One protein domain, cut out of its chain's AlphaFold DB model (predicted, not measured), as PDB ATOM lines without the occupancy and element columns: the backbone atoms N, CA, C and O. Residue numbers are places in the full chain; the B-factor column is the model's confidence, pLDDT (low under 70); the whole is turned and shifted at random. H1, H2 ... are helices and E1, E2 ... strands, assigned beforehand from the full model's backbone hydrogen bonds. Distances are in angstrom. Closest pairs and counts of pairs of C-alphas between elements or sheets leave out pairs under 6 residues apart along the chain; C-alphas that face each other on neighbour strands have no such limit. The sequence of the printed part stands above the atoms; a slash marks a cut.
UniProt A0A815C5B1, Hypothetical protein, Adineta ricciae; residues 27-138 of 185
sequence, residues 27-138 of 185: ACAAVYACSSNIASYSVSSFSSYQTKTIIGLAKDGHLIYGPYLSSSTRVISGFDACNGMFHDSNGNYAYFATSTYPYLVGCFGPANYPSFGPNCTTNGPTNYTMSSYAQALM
ATOM      1  N   ALA A  27      42.365  -6.326 -24.161       86.25
ATOM      2  CA  ALA A  27      42.947  -7.666 -24.071       86.25
ATOM      3  C   ALA A  27      42.985  -8.428 -25.413       86.25
ATOM      4  O   ALA A  27      43.761  -9.367 -25.559       86.25
ATOM      5  N   CYS A  28      42.175  -8.024 -26.396       89.06
ATOM      6  CA  CYS A  28      42.071  -8.660 -27.709       89.06
ATOM      7  C   CYS A  28      42.556  -7.787 -28.868       89.06
ATOM      8  O   CYS A  28      42.581  -8.256 -30.003       89.06
ATOM      9  N   ALA A  29      42.989  -6.553 -28.600       87.62
ATOM     10  CA  ALA A  29      43.400  -5.602 -29.633       87.62
ATOM     11  C   ALA A  29      44.612  -6.081 -30.455       87.62
ATOM     12  O   ALA A  29      44.712  -5.771 -31.637       87.62
ATOM     13  N   ALA A  30      45.516  -6.854 -29.844       90.19
ATOM     14  CA  ALA A  30      46.730  -7.350 -30.496       90.19
ATOM     15  C   ALA A  30      46.545  -8.690 -31.237       90.19
ATOM     16  O   ALA A  30      47.462  -9.136 -31.925       90.19
ATOM     17  N   VAL A  31      45.390  -9.356 -31.100       92.25
ATOM     18  CA  VAL A  31      45.159 -10.701 -31.648       92.25
ATOM     19  C   VAL A  31      43.966 -10.670 -32.594       92.25
ATOM     20  O   VAL A  31      42.820 -10.703 -32.151       92.25
ATOM     21  N   TYR A  32      44.236 -10.688 -33.905       91.56
ATOM     22  CA  TYR A  32      43.199 -10.621 -34.946       91.56
ATOM     23  C   TYR A  32      42.096 -11.678 -34.770       91.56
ATOM     24  O   TYR A  32      40.909 -11.388 -34.922       91.56
ATOM     25  N   ALA A  33      42.470 -12.908 -34.403       91.44
ATOM     26  CA  ALA A  33      41.505 -13.976 -34.147       91.44
ATOM     27  C   ALA A  33      40.555 -13.644 -32.981       91.44
ATOM     28  O   ALA A  33      39.376 -13.975 -33.056       91.44
ATOM     29  N   CYS A  34      41.032 -12.951 -31.937       91.94
ATOM     30  CA  CYS A  34      40.169 -12.515 -30.842       91.94
ATOM     31  C   CYS A  34      39.304 -11.312 -31.232       91.94
ATOM     32  O   CYS A  34      38.103 -11.306 -30.971       91.94
ATOM     33  N   SER A  35      39.896 -10.294 -31.867       89.19
ATOM     34  CA  SER A  35      39.177  -9.067 -32.229       89.19
ATOM     35  C   SER A  35      38.104  -9.292 -33.299       89.19
ATOM     36  O   SER A  35      37.128  -8.552 -33.345       89.19
ATOM     37  N   SER A  36      38.277 -10.303 -34.157       90.38
ATOM     38  CA  SER A  36      37.284 -10.674 -35.173       90.38
ATOM     39  C   SER A  36      36.124 -11.492 -34.604       90.38
ATOM     40  O   SER A  36      34.981 -11.271 -34.996       90.38
ATOM     41  N   ASN A  37      36.389 -12.432 -33.688       90.69
ATOM     42  CA  ASN A  37      35.355 -13.256 -33.067       90.69
ATOM     43  C   ASN A  37      35.815 -13.791 -31.701       90.69
ATOM     44  O   ASN A  37      36.461 -14.841 -31.611       90.69
ATOM     45  N   ILE A  38      35.428 -13.101 -30.625       90.62
ATOM     46  CA  ILE A  38      35.859 -13.455 -29.266       90.62
ATOM     47  C   ILE A  38      35.309 -14.814 -28.817       90.62
ATOM     48  O   ILE A  38      35.997 -15.542 -28.106       90.62
ATOM     49  N   ALA A  39      34.102 -15.187 -29.252       90.81
ATOM     50  CA  ALA A  39      33.488 -16.458 -28.869       90.81
ATOM     51  C   ALA A  39      34.189 -17.665 -29.503       90.81
ATOM     52  O   ALA A  39      34.413 -18.685 -28.857       90.81
ATOM     53  N   SER A  40      34.567 -17.554 -30.776       91.81
ATOM     54  CA  SER A  40      35.352 -18.591 -31.448       91.81
ATOM     55  C   SER A  40      36.773 -18.657 -30.889       91.81
ATOM     56  O   SER A  40      37.325 -19.746 -30.728       91.81
ATOM     57  N   TYR A  41      37.361 -17.507 -30.550       92.94
ATOM     58  CA  TYR A  41      38.693 -17.431 -29.956       92.94
ATOM     59  C   TYR A  41      38.758 -18.000 -28.528       92.94
ATOM     60  O   TYR A  41      39.709 -18.699 -28.178       92.94
ATOM     61  N   SER A  42      37.741 -17.767 -27.693       91.00
ATOM     62  CA  SER A  42      37.709 -18.325 -26.335       91.00
ATOM     63  C   SER A  42      37.676 -19.856 -26.359       91.00
ATOM     64  O   SER A  42      38.391 -20.510 -25.601       91.00
ATOM     65  N   VAL A  43      36.919 -20.437 -27.290       91.75
ATOM     66  CA  VAL A  43      36.832 -21.889 -27.483       91.75
ATOM     67  C   VAL A  43      38.111 -22.463 -28.108       91.75
ATOM     68  O   VAL A  43      38.502 -23.580 -27.767       91.75
ATOM     69  N   SER A  44      38.817 -21.722 -28.971       91.75
ATOM     70  CA  SER A  44      40.059 -22.207 -29.603       91.75
ATOM     71  C   SER A  44      41.216 -22.396 -28.614       91.75
ATOM     72  O   SER A  44      42.103 -23.223 -28.848       91.75
ATOM     73  N   SER A  45      41.161 -21.719 -27.464       90.31
ATOM     74  CA  SER A  45      42.104 -21.904 -26.352       90.31
ATOM     75  C   SER A  45      42.064 -23.326 -25.767       90.31
ATOM     76  O   SER A  45      43.026 -23.774 -25.147       90.31
ATOM     77  N   PHE A  46      40.991 -24.083 -26.026       91.69
ATOM     78  CA  PHE A  46      40.840 -25.487 -25.628       91.69
ATOM     79  C   PHE A  46      41.345 -26.483 -26.678       91.69
ATOM     80  O   PHE A  46      41.155 -27.686 -26.520       91.69
ATOM     81  N   SER A  47      42.014 -26.025 -27.738       88.00
ATOM     82  CA  SER A  47      42.554 -26.898 -28.792       88.00
ATOM     83  C   SER A  47      43.523 -27.970 -28.275       88.00
ATOM     84  O   SER A  47      43.593 -29.038 -28.874       88.00
ATOM     85  N   SER A  48      44.211 -27.717 -27.154       88.31
ATOM     86  CA  SER A  48      45.077 -28.693 -26.464       88.31
ATOM     87  C   SER A  48      44.347 -29.530 -25.400       88.31
ATOM     88  O   SER A  48      44.900 -30.502 -24.897       88.31
ATOM     89  N   TYR A  49      43.099 -29.179 -25.071       86.75
ATOM     90  CA  TYR A  49      42.273 -29.785 -24.020       86.75
ATOM     91  C   TYR A  49      40.943 -30.273 -24.601       86.75
ATOM     92  O   TYR A  49      39.862 -29.923 -24.127       86.75
ATOM     93  N   GLN A  50      41.017 -31.088 -25.655       90.88
ATOM     94  CA  GLN A  50      39.837 -31.595 -26.365       90.88
ATOM     95  C   GLN A  50      39.163 -32.772 -25.650       90.88
ATOM     96  O   GLN A  50      38.635 -33.677 -26.284       90.88
ATOM     97  N   THR A  51      39.212 -32.778 -24.325       92.19
ATOM     98  CA  THR A  51      38.612 -33.776 -23.443       92.19
ATOM     99  C   THR A  51      37.666 -33.084 -22.475       92.19
ATOM    100  O   THR A  51      37.708 -31.860 -22.311       92.19
ATOM    101  N   LYS A  52      36.834 -33.869 -21.787       93.12
ATOM    102  CA  LYS A  52      35.946 -33.360 -20.743       93.12
ATOM    103  C   LYS A  52      36.754 -32.784 -19.580       93.12
ATOM    104  O   LYS A  52      37.198 -33.512 -18.698       93.12
ATOM    105  N   THR A  53      36.960 -31.472 -19.609       94.12
ATOM    106  CA  THR A  53      37.866 -30.760 -18.701       94.12
ATOM    107  C   THR A  53      37.068 -29.819 -17.824       94.12
ATOM    108  O   THR A  53      36.295 -29.022 -18.346       94.12
ATOM    109  N   ILE A  54      37.237 -29.903 -16.505       95.81
ATOM    110  CA  ILE A  54      36.606 -28.971 -15.566       95.81
ATOM    111  C   ILE A  54      37.368 -27.647 -15.627       95.81
ATOM    112  O   ILE A  54      38.582 -27.622 -15.440       95.81
ATOM    113  N   ILE A  55      36.650 -26.556 -15.879       95.94
ATOM    114  CA  ILE A  55      37.205 -25.196 -15.945       95.94
ATOM    115  C   ILE A  55      36.698 -24.308 -14.806       95.94
ATOM    116  O   ILE A  55      37.190 -23.197 -14.623       95.94
ATOM    117  N   GLY A  56      35.714 -24.782 -14.041       96.81
ATOM    118  CA  GLY A  56      35.186 -24.053 -12.900       96.81
ATOM    119  C   GLY A  56      34.046 -24.768 -12.186       96.81
ATOM    120  O   GLY A  56      33.619 -25.859 -12.566       96.81
ATOM    121  N   LEU A  57      33.556 -24.101 -11.146       97.94
ATOM    122  CA  LEU A  57      32.407 -24.493 -10.341       97.94
ATOM    123  C   LEU A  57      31.454 -23.294 -10.269       97.94
ATOM    124  O   LEU A  57      31.865 -22.196  -9.884       97.94
ATOM    125  N   ALA A  58      30.202 -23.489 -10.671       97.62
ATOM    126  CA  ALA A  58      29.168 -22.470 -10.582       97.62
ATOM    127  C   ALA A  58      28.681 -22.305  -9.130       97.62
ATOM    128  O   ALA A  58      28.855 -23.184  -8.286       97.62
ATOM    129  N   LYS A  59      28.071 -21.155  -8.813       96.81
ATOM    130  CA  LYS A  59      27.632 -20.836  -7.439       96.81
ATOM    131  C   LYS A  59      26.495 -21.722  -6.926       96.81
ATOM    132  O   LYS A  59      26.292 -21.791  -5.720       96.81
ATOM    133  N   ASP A  60      25.760 -22.365  -7.822       96.88
ATOM    134  CA  ASP A  60      24.726 -23.351  -7.508       96.88
ATOM    135  C   ASP A  60      25.291 -24.770  -7.307       96.88
ATOM    136  O   ASP A  60      24.537 -25.698  -7.034       96.88
ATOM    137  N   GLY A  61      26.615 -24.940  -7.399       97.50
ATOM    138  CA  GLY A  61      27.308 -26.198  -7.130       97.50
ATOM    139  C   GLY A  61      27.512 -27.091  -8.353       97.50
ATOM    140  O   GLY A  61      28.144 -28.139  -8.225       97.50
ATOM    141  N   HIS A  62      27.044 -26.694  -9.538       98.12
ATOM    142  CA  HIS A  62      27.274 -27.464 -10.757       98.12
ATOM    143  C   HIS A  62      28.654 -27.180 -11.359       98.12
ATOM    144  O   HIS A  62      29.160 -26.054 -11.347       98.12
ATOM    145  N   LEU A  63      29.276 -28.218 -11.918       98.12
ATOM    146  CA  LEU A  63      30.552 -28.083 -12.615       98.12
ATOM    147  C   LEU A  63      30.380 -27.285 -13.910       98.12
ATOM    148  O   LEU A  63      29.347 -27.353 -14.577       98.12
ATOM    149  N   ILE A  64      31.431 -26.558 -14.280       98.00
ATOM    150  CA  ILE A  64      31.562 -25.915 -15.582       98.00
ATOM    151  C   ILE A  64      32.663 -26.660 -16.330       98.00
ATOM    152  O   ILE A  64      33.820 -26.669 -15.902       98.00
ATOM    153  N   TYR A  65      32.302 -27.293 -17.438       96.94
ATOM    154  CA  TYR A  65      33.235 -27.962 -18.330       96.94
ATOM    155  C   TYR A  65      33.677 -27.041 -19.469       96.94
ATOM    156  O   TYR A  65      32.984 -26.100 -19.855       96.94
ATOM    157  N   GLY A  66      34.843 -27.340 -20.034       96.25
ATOM    158  CA  GLY A  66      35.256 -26.824 -21.329       96.25
ATOM    159  C   GLY A  66      34.324 -27.293 -22.457       96.25
ATOM    160  O   GLY A  66      33.376 -28.047 -22.233       96.25
ATOM    161  N   PRO A  67      34.603 -26.887 -23.700       95.88
ATOM    162  CA  PRO A  67      33.686 -27.079 -24.820       95.88
ATOM    163  C   PRO A  67      33.605 -28.526 -25.333       95.88
ATOM    164  O   PRO A  67      32.838 -28.800 -26.252       95.88
ATOM    165  N   TYR A  68      34.373 -29.463 -24.773       94.31
ATOM    166  CA  TYR A  68      34.487 -30.839 -25.260       94.31
ATOM    167  C   TYR A  68      33.886 -31.854 -24.278       94.31
ATOM    168  O   TYR A  68      34.117 -31.779 -23.072       94.31
ATOM    169  N   LEU A  69      33.145 -32.835 -24.805       87.94
ATOM    170  CA  LEU A  69      32.595 -33.971 -24.045       87.94
ATOM    171  C   LEU A  69      33.538 -35.181 -24.021       87.94
ATOM    172  O   LEU A  69      33.555 -35.946 -23.063       87.94
ATOM    173  N   SER A  70      34.289 -35.373 -25.095       86.88
ATOM    174  CA  SER A  70      35.231 -36.473 -25.303       86.88
ATOM    175  C   SER A  70      36.241 -36.048 -26.369       86.88
ATOM    176  O   SER A  70      36.045 -35.000 -26.988       86.88
ATOM    177  N   SER A  71      37.306 -36.836 -26.567       84.44
ATOM    178  CA  SER A  71      38.395 -36.557 -27.515       84.44
ATOM    179  C   SER A  71      37.876 -35.968 -28.832       84.44
ATOM    180  O   SER A  71      37.227 -36.653 -29.619       84.44
ATOM    181  N   SER A  72      38.127 -34.671 -29.028       82.94
ATOM    182  CA  SER A  72      37.752 -33.880 -30.213       82.94
ATOM    183  C   SER A  72      36.254 -33.659 -30.461       82.94
ATOM    184  O   SER A  72      35.891 -32.964 -31.410       82.94
ATOM    185  N   THR A  73      35.365 -34.150 -29.595       90.25
ATOM    186  CA  THR A  73      33.913 -33.955 -29.727       90.25
ATOM    187  C   THR A  73      33.470 -32.708 -28.974       90.25
ATOM    188  O   THR A  73      33.312 -32.722 -27.749       90.25
ATOM    189  N   ARG A  74      33.271 -31.613 -29.718       91.56
ATOM    190  CA  ARG A  74      32.744 -30.358 -29.174       91.56
ATOM    191  C   ARG A  74      31.238 -30.453 -28.948       91.56
ATOM    192  O   ARG A  74      30.509 -30.960 -29.798       91.56
ATOM    193  N   VAL A  75      30.771 -29.907 -27.835       91.44
ATOM    194  CA  VAL A  75      29.344 -29.774 -27.547       91.44
ATOM    195  C   VAL A  75      28.807 -28.537 -28.254       91.44
ATOM    196  O   VAL A  75      29.289 -27.428 -28.032       91.44
ATOM    197  N   ILE A  76      27.829 -28.729 -29.134       91.88
ATOM    198  CA  ILE A  76      27.219 -27.652 -29.931       91.88
ATOM    199  C   ILE A  76      25.696 -27.571 -29.766       91.88
ATOM    200  O   ILE A  76      25.067 -26.669 -30.308       91.88
ATOM    201  N   SER A  77      25.096 -28.526 -29.060       93.44
ATOM    202  CA  SER A  77      23.652 -28.663 -28.870       93.44
ATOM    203  C   SER A  77      23.364 -29.522 -27.635       93.44
ATOM    204  O   SER A  77      24.291 -30.043 -27.013       93.44
ATOM    205  N   GLY A  78      22.087 -29.678 -27.278       94.81
ATOM    206  CA  GLY A  78      21.684 -30.401 -26.069       94.81
ATOM    207  C   GLY A  78      21.571 -29.516 -24.824       94.81
ATOM    208  O   GLY A  78      21.314 -30.039 -23.741       94.81
ATOM    209  N   PHE A  79      21.765 -28.205 -24.988       96.44
ATOM    210  CA  PHE A  79      21.717 -27.211 -23.924       96.44
ATOM    211  C   PHE A  79      20.299 -26.721 -23.638       96.44
ATOM    212  O   PHE A  79      19.504 -26.485 -24.553       96.44
ATOM    213  N   ASP A  80      20.023 -26.496 -22.359       97.00
ATOM    214  CA  ASP A  80      18.872 -25.732 -21.897       97.00
ATOM    215  C   ASP A  80      19.109 -24.213 -21.998       97.00
ATOM    216  O   ASP A  80      20.188 -23.746 -22.375       97.00
ATOM    217  N   ALA A  81      18.097 -23.421 -21.638       95.88
ATOM    218  CA  ALA A  81      18.178 -21.959 -21.662       95.88
ATOM    219  C   ALA A  81      19.289 -21.353 -20.771       95.88
ATOM    220  O   ALA A  81      19.683 -20.206 -20.987       95.88
ATOM    221  N   CYS A  82      19.810 -22.099 -19.789       96.94
ATOM    222  CA  CYS A  82      20.908 -21.671 -18.920       96.94
ATOM    223  C   CYS A  82      22.298 -22.053 -19.452       96.94
ATOM    224  O   CYS A  82      23.293 -21.732 -18.793       96.94
ATOM    225  N   ASN A  83      22.373 -22.688 -20.628       96.56
ATOM    226  CA  ASN A  83      23.586 -23.269 -21.205       96.56
ATOM    227  C   ASN A  83      24.180 -24.413 -20.357       96.56
ATOM    228  O   ASN A  83      25.395 -24.617 -20.286       96.56
ATOM    229  N   GLY A  84      23.311 -25.171 -19.687       97.38
ATOM    230  CA  GLY A  84      23.677 -26.449 -19.091       97.38
ATOM    231  C   GLY A  84      22.987 -27.616 -19.785       97.38
ATOM    232  O   GLY A  84      22.061 -27.445 -20.576       97.38
ATOM    233  N   MET A  85      23.479 -28.823 -19.524       96.69
ATOM    234  CA  MET A  85      22.880 -30.050 -20.040       96.69
ATOM    235  C   MET A  85      23.097 -31.228 -19.096       96.69
ATOM    236  O   MET A  85      24.117 -31.331 -18.410       96.69
ATOM    237  N   PHE A  86      22.164 -32.173 -19.150       96.88
ATOM    238  CA  PHE A  86      22.397 -33.517 -18.636       96.88
ATOM    239  C   PHE A  86      23.350 -34.252 -19.575       96.88
ATOM    240  O   PHE A  86      23.098 -34.317 -20.783       96.88
ATOM    241  N   HIS A  87      24.444 -34.787 -19.037       94.06
ATOM    242  CA  HIS A  87      25.558 -35.287 -19.856       94.06
ATOM    243  C   HIS A  87      25.917 -36.758 -19.621       94.06
ATOM    244  O   HIS A  87      26.913 -37.232 -20.165       94.06
ATOM    245  N   ASP A  88      25.195 -37.462 -18.754       93.31
ATOM    246  CA  ASP A  88      25.372 -38.894 -18.530       93.31
ATOM    247  C   ASP A  88      24.076 -39.568 -18.061       93.31
ATOM    248  O   ASP A  88      23.069 -38.919 -17.772       93.31
ATOM    249  N   SER A  89      24.109 -40.899 -17.999       92.44
ATOM    250  CA  SER A  89      22.983 -41.739 -17.580       92.44
ATOM    251  C   SER A  89      22.630 -41.616 -16.099       92.44
ATOM    252  O   SER A  89      21.558 -42.062 -15.704       92.44
ATOM    253  N   ASN A  90      23.513 -41.039 -15.282       93.31
ATOM    254  CA  ASN A  90      23.276 -40.859 -13.850       93.31
ATOM    255  C   ASN A  90      22.459 -39.592 -13.569       93.31
ATOM    256  O   ASN A  90      22.111 -39.327 -12.422       93.31
ATOM    257  N   GLY A  91      22.156 -38.807 -14.606       93.50
ATOM    258  CA  GLY A  91      21.424 -37.559 -14.474       93.50
ATOM    259  C   GLY A  91      22.276 -36.412 -13.949       93.50
ATOM    260  O   GLY A  91      21.728 -35.450 -13.414       93.50
ATOM    261  N   ASN A  92      23.601 -36.476 -14.116       95.50
ATOM    262  CA  ASN A  92      24.454 -35.356 -13.746       95.50
ATOM    263  C   ASN A  92      24.249 -34.184 -14.712       95.50
ATOM    264  O   ASN A  92      24.313 -34.337 -15.938       95.50
ATOM    265  N   TYR A  93      24.028 -33.010 -14.128       97.56
ATOM    266  CA  TYR A  93      23.868 -31.742 -14.825       97.56
ATOM    267  C   TYR A  93      25.135 -30.896 -14.685       97.56
ATOM    268  O   TYR A  93      25.736 -30.826 -13.610       97.56
ATOM    269  N   ALA A  94      25.547 -30.252 -15.773       97.75
ATOM    270  CA  ALA A  94      26.675 -29.332 -15.761       97.75
ATOM    271  C   ALA A  94      26.544 -28.264 -16.848       97.75
ATOM    272  O   ALA A  94      25.824 -28.441 -17.834       97.75
ATOM    273  N   TYR A  95      27.309 -27.191 -16.686       98.25
ATOM    274  CA  TYR A  95      27.479 -26.141 -17.685       98.25
ATOM    275  C   TYR A  95      28.653 -26.445 -18.604       98.25
ATOM    276  O   TYR A  95      29.604 -27.115 -18.200       98.25
ATOM    277  N   PHE A  96      28.617 -25.914 -19.821       96.56
ATOM    278  CA  PHE A  96      29.697 -26.089 -20.790       96.56
ATOM    279  C   PHE A  96      30.077 -24.750 -21.409       96.56
ATOM    280  O   PHE A  96      29.214 -23.938 -21.732       96.56
ATOM    281  N   ALA A  97      31.371 -24.513 -21.598       96.00
ATOM    282  CA  ALA A  97      31.829 -23.402 -22.417       96.00
ATOM    283  C   ALA A  97      31.406 -23.614 -23.877       96.00
ATOM    284  O   ALA A  97      31.576 -24.700 -24.427       96.00
ATOM    285  N   THR A  98      30.883 -22.576 -24.520       94.56
ATOM    286  CA  THR A  98      30.366 -22.642 -25.893       94.56
ATOM    287  C   THR A  98      30.809 -21.424 -26.701       94.56
ATOM    288  O   THR A  98      31.225 -20.398 -26.163       94.56
ATOM    289  N   SER A  99      30.727 -21.533 -28.028       92.56
ATOM    290  CA  SER A  99      30.974 -20.414 -28.949       92.56
ATOM    291  C   SER A  99      29.697 -19.636 -29.293       92.56
ATOM    292  O   SER A  99      29.735 -18.753 -30.147       92.56
ATOM    293  N   THR A 100      28.569 -19.964 -28.664       93.00
ATOM    294  CA  THR A 100      27.243 -19.365 -28.879       93.00
ATOM    295  C   THR A 100      26.660 -18.953 -27.536       93.00
ATOM    296  O   THR A 100      26.903 -19.613 -26.538       93.00
ATOM    297  N   TYR A 101      25.888 -17.877 -27.486       92.81
ATOM    298  CA  TYR A 101      25.288 -17.402 -26.243       92.81
ATOM    299  C   TYR A 101      24.272 -18.405 -25.650       92.81
ATOM    300  O   TYR A 101      23.466 -18.929 -26.415       92.81
ATOM    301  N   PRO A 102      24.190 -18.565 -24.312       93.75
ATOM    302  CA  PRO A 102      25.151 -18.096 -23.307       93.75
ATOM    303  C   PRO A 102      26.504 -18.816 -23.435       93.75
ATOM    304  O   PRO A 102      26.529 -20.024 -23.579       93.75
ATOM    305  N   TYR A 103      27.627 -18.089 -23.363       93.75
ATOM    306  CA  TYR A 103      28.974 -18.660 -23.591       93.75
ATOM    307  C   TYR A 103      29.508 -19.529 -22.436       93.75
ATOM    308  O   TYR A 103      30.453 -20.296 -22.609       93.75
ATOM    309  N   LEU A 104      28.941 -19.347 -21.240       94.69
ATOM    310  CA  LEU A 104      29.211 -20.073 -19.991       94.69
ATOM    311  C   LEU A 104      27.866 -20.225 -19.256       94.69
ATOM    312  O   LEU A 104      26.868 -20.532 -19.887       94.69
ATOM    313  N   VAL A 105      27.793 -19.975 -17.950       96.81
ATOM    314  CA  VAL A 105      26.547 -20.050 -17.174       96.81
ATOM    315  C   VAL A 105      25.649 -18.849 -17.490       96.81
ATOM    316  O   VAL A 105      26.006 -17.717 -17.166       96.81
ATOM    317  N   GLY A 106      24.488 -19.086 -18.109       94.38
ATOM    318  CA  GLY A 106      23.482 -18.044 -18.363       94.38
ATOM    319  C   GLY A 106      22.540 -17.810 -17.176       94.38
ATOM    320  O   GLY A 106      22.149 -16.679 -16.895       94.38
ATOM    321  N   CYS A 107      22.200 -18.882 -16.462       96.19
ATOM    322  CA  CYS A 107      21.402 -18.884 -15.238       96.19
ATOM    323  C   CYS A 107      21.655 -20.172 -14.434       96.19
ATOM    324  O   CYS A 107      22.359 -21.067 -14.903       96.19
ATOM    325  N   PHE A 108      21.108 -20.268 -13.220       97.69
ATOM    326  CA  PHE A 108      21.189 -21.495 -12.421       97.69
ATOM    327  C   PHE A 108      20.077 -22.465 -12.825       97.69
ATOM    328  O   PHE A 108      18.903 -22.100 -12.797       97.69
ATOM    329  N   GLY A 109      20.471 -23.652 -13.283       94.94
ATOM    330  CA  GLY A 109      19.608 -24.634 -13.934       94.94
ATOM    331  C   GLY A 109      19.315 -25.844 -13.041       94.94
ATOM    332  O   GLY A 109      19.680 -25.836 -11.863       94.94
ATOM    333  N   PRO A 110      18.670 -26.895 -13.585       96.44
ATOM    334  CA  PRO A 110      18.261 -27.059 -14.990       96.44
ATOM    335  C   PRO A 110      17.149 -26.100 -15.443       96.44
ATOM    336  O   PRO A 110      16.277 -25.735 -14.657       96.44
ATOM    337  N   ALA A 111      17.156 -25.719 -16.721       95.94
ATOM    338  CA  ALA A 111      16.169 -24.826 -17.331       95.94
ATOM    339  C   ALA A 111      15.243 -25.544 -18.330       95.94
ATOM    340  O   ALA A 111      15.354 -26.745 -18.581       95.94
ATOM    341  N   ASN A 112      14.314 -24.788 -18.923       94.94
ATOM    342  CA  ASN A 112      13.476 -25.257 -20.023       94.94
ATOM    343  C   ASN A 112      14.198 -25.172 -21.384       94.94
ATOM    344  O   ASN A 112      15.294 -24.621 -21.507       94.94
ATOM    345  N   TYR A 113      13.544 -25.706 -22.420       95.62
ATOM    346  CA  TYR A 113      14.042 -25.746 -23.798       95.62
ATOM    347  C   TYR A 113      13.083 -24.981 -24.721       95.62
ATOM    348  O   TYR A 113      12.236 -25.597 -25.372       95.62
ATOM    349  N   PRO A 114      13.119 -23.636 -24.728       93.94
ATOM    350  CA  PRO A 114      12.216 -22.866 -25.567       93.94
ATOM    351  C   PRO A 114      12.515 -23.086 -27.057       93.94
ATOM    352  O   PRO A 114      13.663 -23.238 -27.479       93.94
ATOM    353  N   SER A 115      11.458 -23.050 -27.868       93.19
ATOM    354  CA  SER A 115      11.526 -23.148 -29.332       93.19
ATOM    355  C   SER A 115      11.965 -21.848 -30.014       93.19
ATOM    356  O   SER A 115      11.962 -21.770 -31.240       93.19
ATOM    357  N   PHE A 116      12.330 -20.832 -29.231       91.00
ATOM    358  CA  PHE A 116      12.789 -19.533 -29.700       91.00
ATOM    359  C   PHE A 116      14.167 -19.202 -29.124       91.00
ATOM    360  O   PHE A 116      14.520 -19.614 -28.014       91.00
ATOM    361  N   GLY A 117      14.926 -18.425 -29.888       89.44
ATOM    362  CA  GLY A 117      16.238 -17.932 -29.505       89.44
ATOM    363  C   GLY A 117      16.172 -16.660 -28.650       89.44
ATOM    364  O   GLY A 117      15.141 -15.988 -28.577       89.44
ATOM    365  N   PRO A 118      17.277 -16.302 -27.987       90.88
ATOM    366  CA  PRO A 118      17.382 -15.062 -27.226       90.88
ATOM    367  C   PRO A 118      17.401 -13.829 -28.148       90.88
ATOM    368  O   PRO A 118      18.204 -13.742 -29.069       90.88
ATOM    369  N   ASN A 119      16.565 -12.829 -27.846       88.00
ATOM    370  CA  ASN A 119      16.409 -11.625 -28.681       88.00
ATOM    371  C   ASN A 119      17.531 -10.583 -28.525       88.00
ATOM    372  O   ASN A 119      17.626  -9.661 -29.328       88.00
ATOM    373  N   CYS A 120      18.346 -10.680 -27.473       88.12
ATOM    374  CA  CYS A 120      19.335  -9.658 -27.115       88.12
ATOM    375  C   CYS A 120      20.776 -10.172 -27.256       88.12
ATOM    376  O   CYS A 120      21.642  -9.904 -26.426       88.12
ATOM    377  N   THR A 121      21.026 -10.944 -28.316       89.94
ATOM    378  CA  THR A 121      22.357 -11.385 -28.753       89.94
ATOM    379  C   THR A 121      22.359 -11.618 -30.260       89.94
ATOM    380  O   THR A 121      21.353 -12.044 -30.822       89.94
ATOM    381  N   THR A 122      23.482 -11.356 -30.926       89.44
ATOM    382  CA  THR A 122      23.644 -11.654 -32.363       89.44
ATOM    383  C   THR A 122      24.244 -13.036 -32.626       89.44
ATOM    384  O   THR A 122      24.412 -13.419 -33.779       89.44
ATOM    385  N   ASN A 123      24.581 -13.783 -31.570       91.44
ATOM    386  CA  ASN A 123      25.253 -15.083 -31.647       91.44
ATOM    387  C   ASN A 123      24.590 -16.113 -30.712       91.44
ATOM    388  O   ASN A 123      25.264 -16.897 -30.044       91.44
ATOM    389  N   GLY A 124      23.265 -16.045 -30.582       91.56
ATOM    390  CA  GLY A 124      22.472 -17.021 -29.833       91.56
ATOM    391  C   GLY A 124      22.022 -18.200 -30.701       91.56
ATOM    392  O   GLY A 124      22.006 -18.085 -31.927       91.56
ATOM    393  N   PRO A 125      21.632 -19.330 -30.089       91.62
ATOM    394  CA  PRO A 125      20.989 -20.424 -30.798       91.62
ATOM    395  C   PRO A 125      19.588 -20.008 -31.261       91.62
ATOM    396  O   PRO A 125      18.896 -19.249 -30.583       91.62
ATOM    397  N   THR A 126      19.137 -20.549 -32.393       88.62
ATOM    398  CA  THR A 126      17.763 -20.340 -32.888       88.62
ATOM    399  C   THR A 126      16.720 -20.982 -31.972       88.62
ATOM    400  O   THR A 126      15.605 -20.483 -31.849       88.62
ATOM    401  N   ASN A 127      17.080 -22.088 -31.325       89.69
ATOM    402  CA  ASN A 127      16.253 -22.844 -30.397       89.69
ATOM    403  C   ASN A 127      17.134 -23.651 -29.435       89.69
ATOM    404  O   ASN A 127      18.287 -23.959 -29.737       89.69
ATOM    405  N   TYR A 128      16.561 -24.039 -28.299       94.38
ATOM    406  CA  TYR A 128      17.219 -24.909 -27.327       94.38
ATOM    407  C   TYR A 128      16.743 -26.345 -27.522       94.38
ATOM    408  O   TYR A 128      15.563 -26.593 -27.775       94.38
ATOM    409  N   THR A 129      17.662 -27.303 -27.428       95.00
ATOM    410  CA  THR A 129      17.379 -28.718 -27.684       95.00
ATOM    411  C   THR A 129      17.798 -29.564 -26.499       95.00
ATOM    412  O   THR A 129      18.834 -29.324 -25.893       95.00
ATOM    413  N   MET A 130      16.992 -30.570 -26.164       95.81
ATOM    414  CA  MET A 130      17.323 -31.511 -25.098       95.81
ATOM    415  C   MET A 130      18.455 -32.444 -25.523       95.81
ATOM    416  O   MET A 130      18.401 -33.028 -26.610       95.81
ATOM    417  N   SER A 131      19.427 -32.673 -24.637       95.25
ATOM    418  CA  SER A 131      20.355 -33.796 -24.786       95.25
ATOM    419  C   SER A 131      19.605 -35.136 -24.733       95.25
ATOM    420  O   SER A 131      18.495 -35.227 -24.202       95.25
ATOM    421  N   SER A 132      20.207 -36.204 -25.257       95.00
ATOM    422  CA  SER A 132      19.627 -37.553 -25.170       95.00
ATOM    423  C   SER A 132      19.412 -37.996 -23.719       95.00
ATOM    424  O   SER A 132      18.402 -38.621 -23.404       95.00
ATOM    425  N   TYR A 133      20.320 -37.614 -22.819       95.31
ATOM    426  CA  TYR A 133      20.191 -37.875 -21.386       95.31
ATOM    427  C   TYR A 133      19.031 -37.092 -20.763       95.31
ATOM    428  O   TYR A 133      18.263 -37.661 -19.993       95.31
ATOM    429  N   ALA A 134      18.839 -35.823 -21.142       94.62
ATOM    430  CA  ALA A 134      17.694 -35.035 -20.689       94.62
ATOM    431  C   ALA A 134      16.362 -35.670 -21.130       94.62
ATOM    432  O   ALA A 134      15.446 -35.806 -20.322       94.62
ATOM    433  N   GLN A 135      16.276 -36.123 -22.385       94.62
ATOM    434  CA  GLN A 135      15.094 -36.822 -22.907       94.62
ATOM    435  C   GLN A 135      14.823 -38.124 -22.141       94.62
ATOM    436  O   GLN A 135      13.686 -38.392 -21.762       94.62
ATOM    437  N   ALA A 136      15.864 -38.915 -21.864       92.12
ATOM    438  CA  ALA A 136      15.734 -40.163 -21.115       92.12
ATOM    439  C   ALA A 136      15.241 -39.939 -19.675       92.12
ATOM    440  O   ALA A 136      14.374 -40.678 -19.201       92.12
ATOM    441  N   LEU A 137      15.740 -38.902 -18.995       89.88
ATOM    442  CA  LEU A 137      15.296 -38.538 -17.647       89.88
ATOM    443  C   LEU A 137      13.828 -38.102 -17.642       89.88
ATOM    444  O   LEU A 137      13.057 -38.603 -16.828       89.88
ATOM    445  N   MET A 138      13.433 -37.241 -18.587       85.06
ATOM    446  CA  MET A 138      12.050 -36.766 -18.727       85.06
ATOM    447  C   MET A 138      11.071 -37.896 -19.068       85.06
ATOM    448  O   MET A 138       9.963 -37.945 -18.540       85.06
TER     449      MET A 138
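What this domain is: This is residues 27 to 138 of the 185 residues of the protein "Hypothetical protein" of Adineta ricciae (UniProt A0A815C5B1). With little regular structure, a small twisted sheet, E1 E2 E5 E4, mixed, sits among long loops, with H1 and H2 towards one end of the longest axis and H3 at the other. The 112 printed residues run H1 H2 E1 E2 E3 E4 E5 H3; the class is mixed, with 36 residues in named elements. The whole is compact, radius of gyration of the C-alphas 14.1 A, spanning 47 by 32 by 26 A.

Where its parts are: H1, residues 32 to 36, begins at C-alpha 32 (43.199, -10.621, -34.946). H2 is 38 to 44, 9.7 A; E1 54 to 57; E2 63 to 65; E3 68 to 70; E4 84 to 86; E5 93 to 96, 10.1 A. H3, 132 to 138, 10.0 A, ends at C-alpha 138 (12.050, -36.766, -18.727).

How they stand to each other: H1 and H2 touch only at the corner, closest C-alphas Cys 34 and Tyr 41, 5.2 A. Hairpin E1 and E2 is antiparallel: N 55 to O 64, 2.8 A. E2 runs on into E3 at 88 degrees; E3 pairs with no named strand. E5 is parallel to E2: N 65 to O 95, 2.8 A. Hairpin E4 and E5 is antiparallel: N 85 to O 94, 2.9 A. H3 only grazes the sheet; C-alphas Phe 86 and Ala 134, closest of E4 and H3, are 5.4 A apart. In H1, H2 and H3 every O i to N i+4 pair is within hydrogen-bond range.

The domain as a whole: The farthest C-alphas, Ala 30 and Met 138, are 47.0 A apart. Links 71 to 83 and 97 to 131 are long. The printed part has no cut; no printed residue is under 70 in pLDDT.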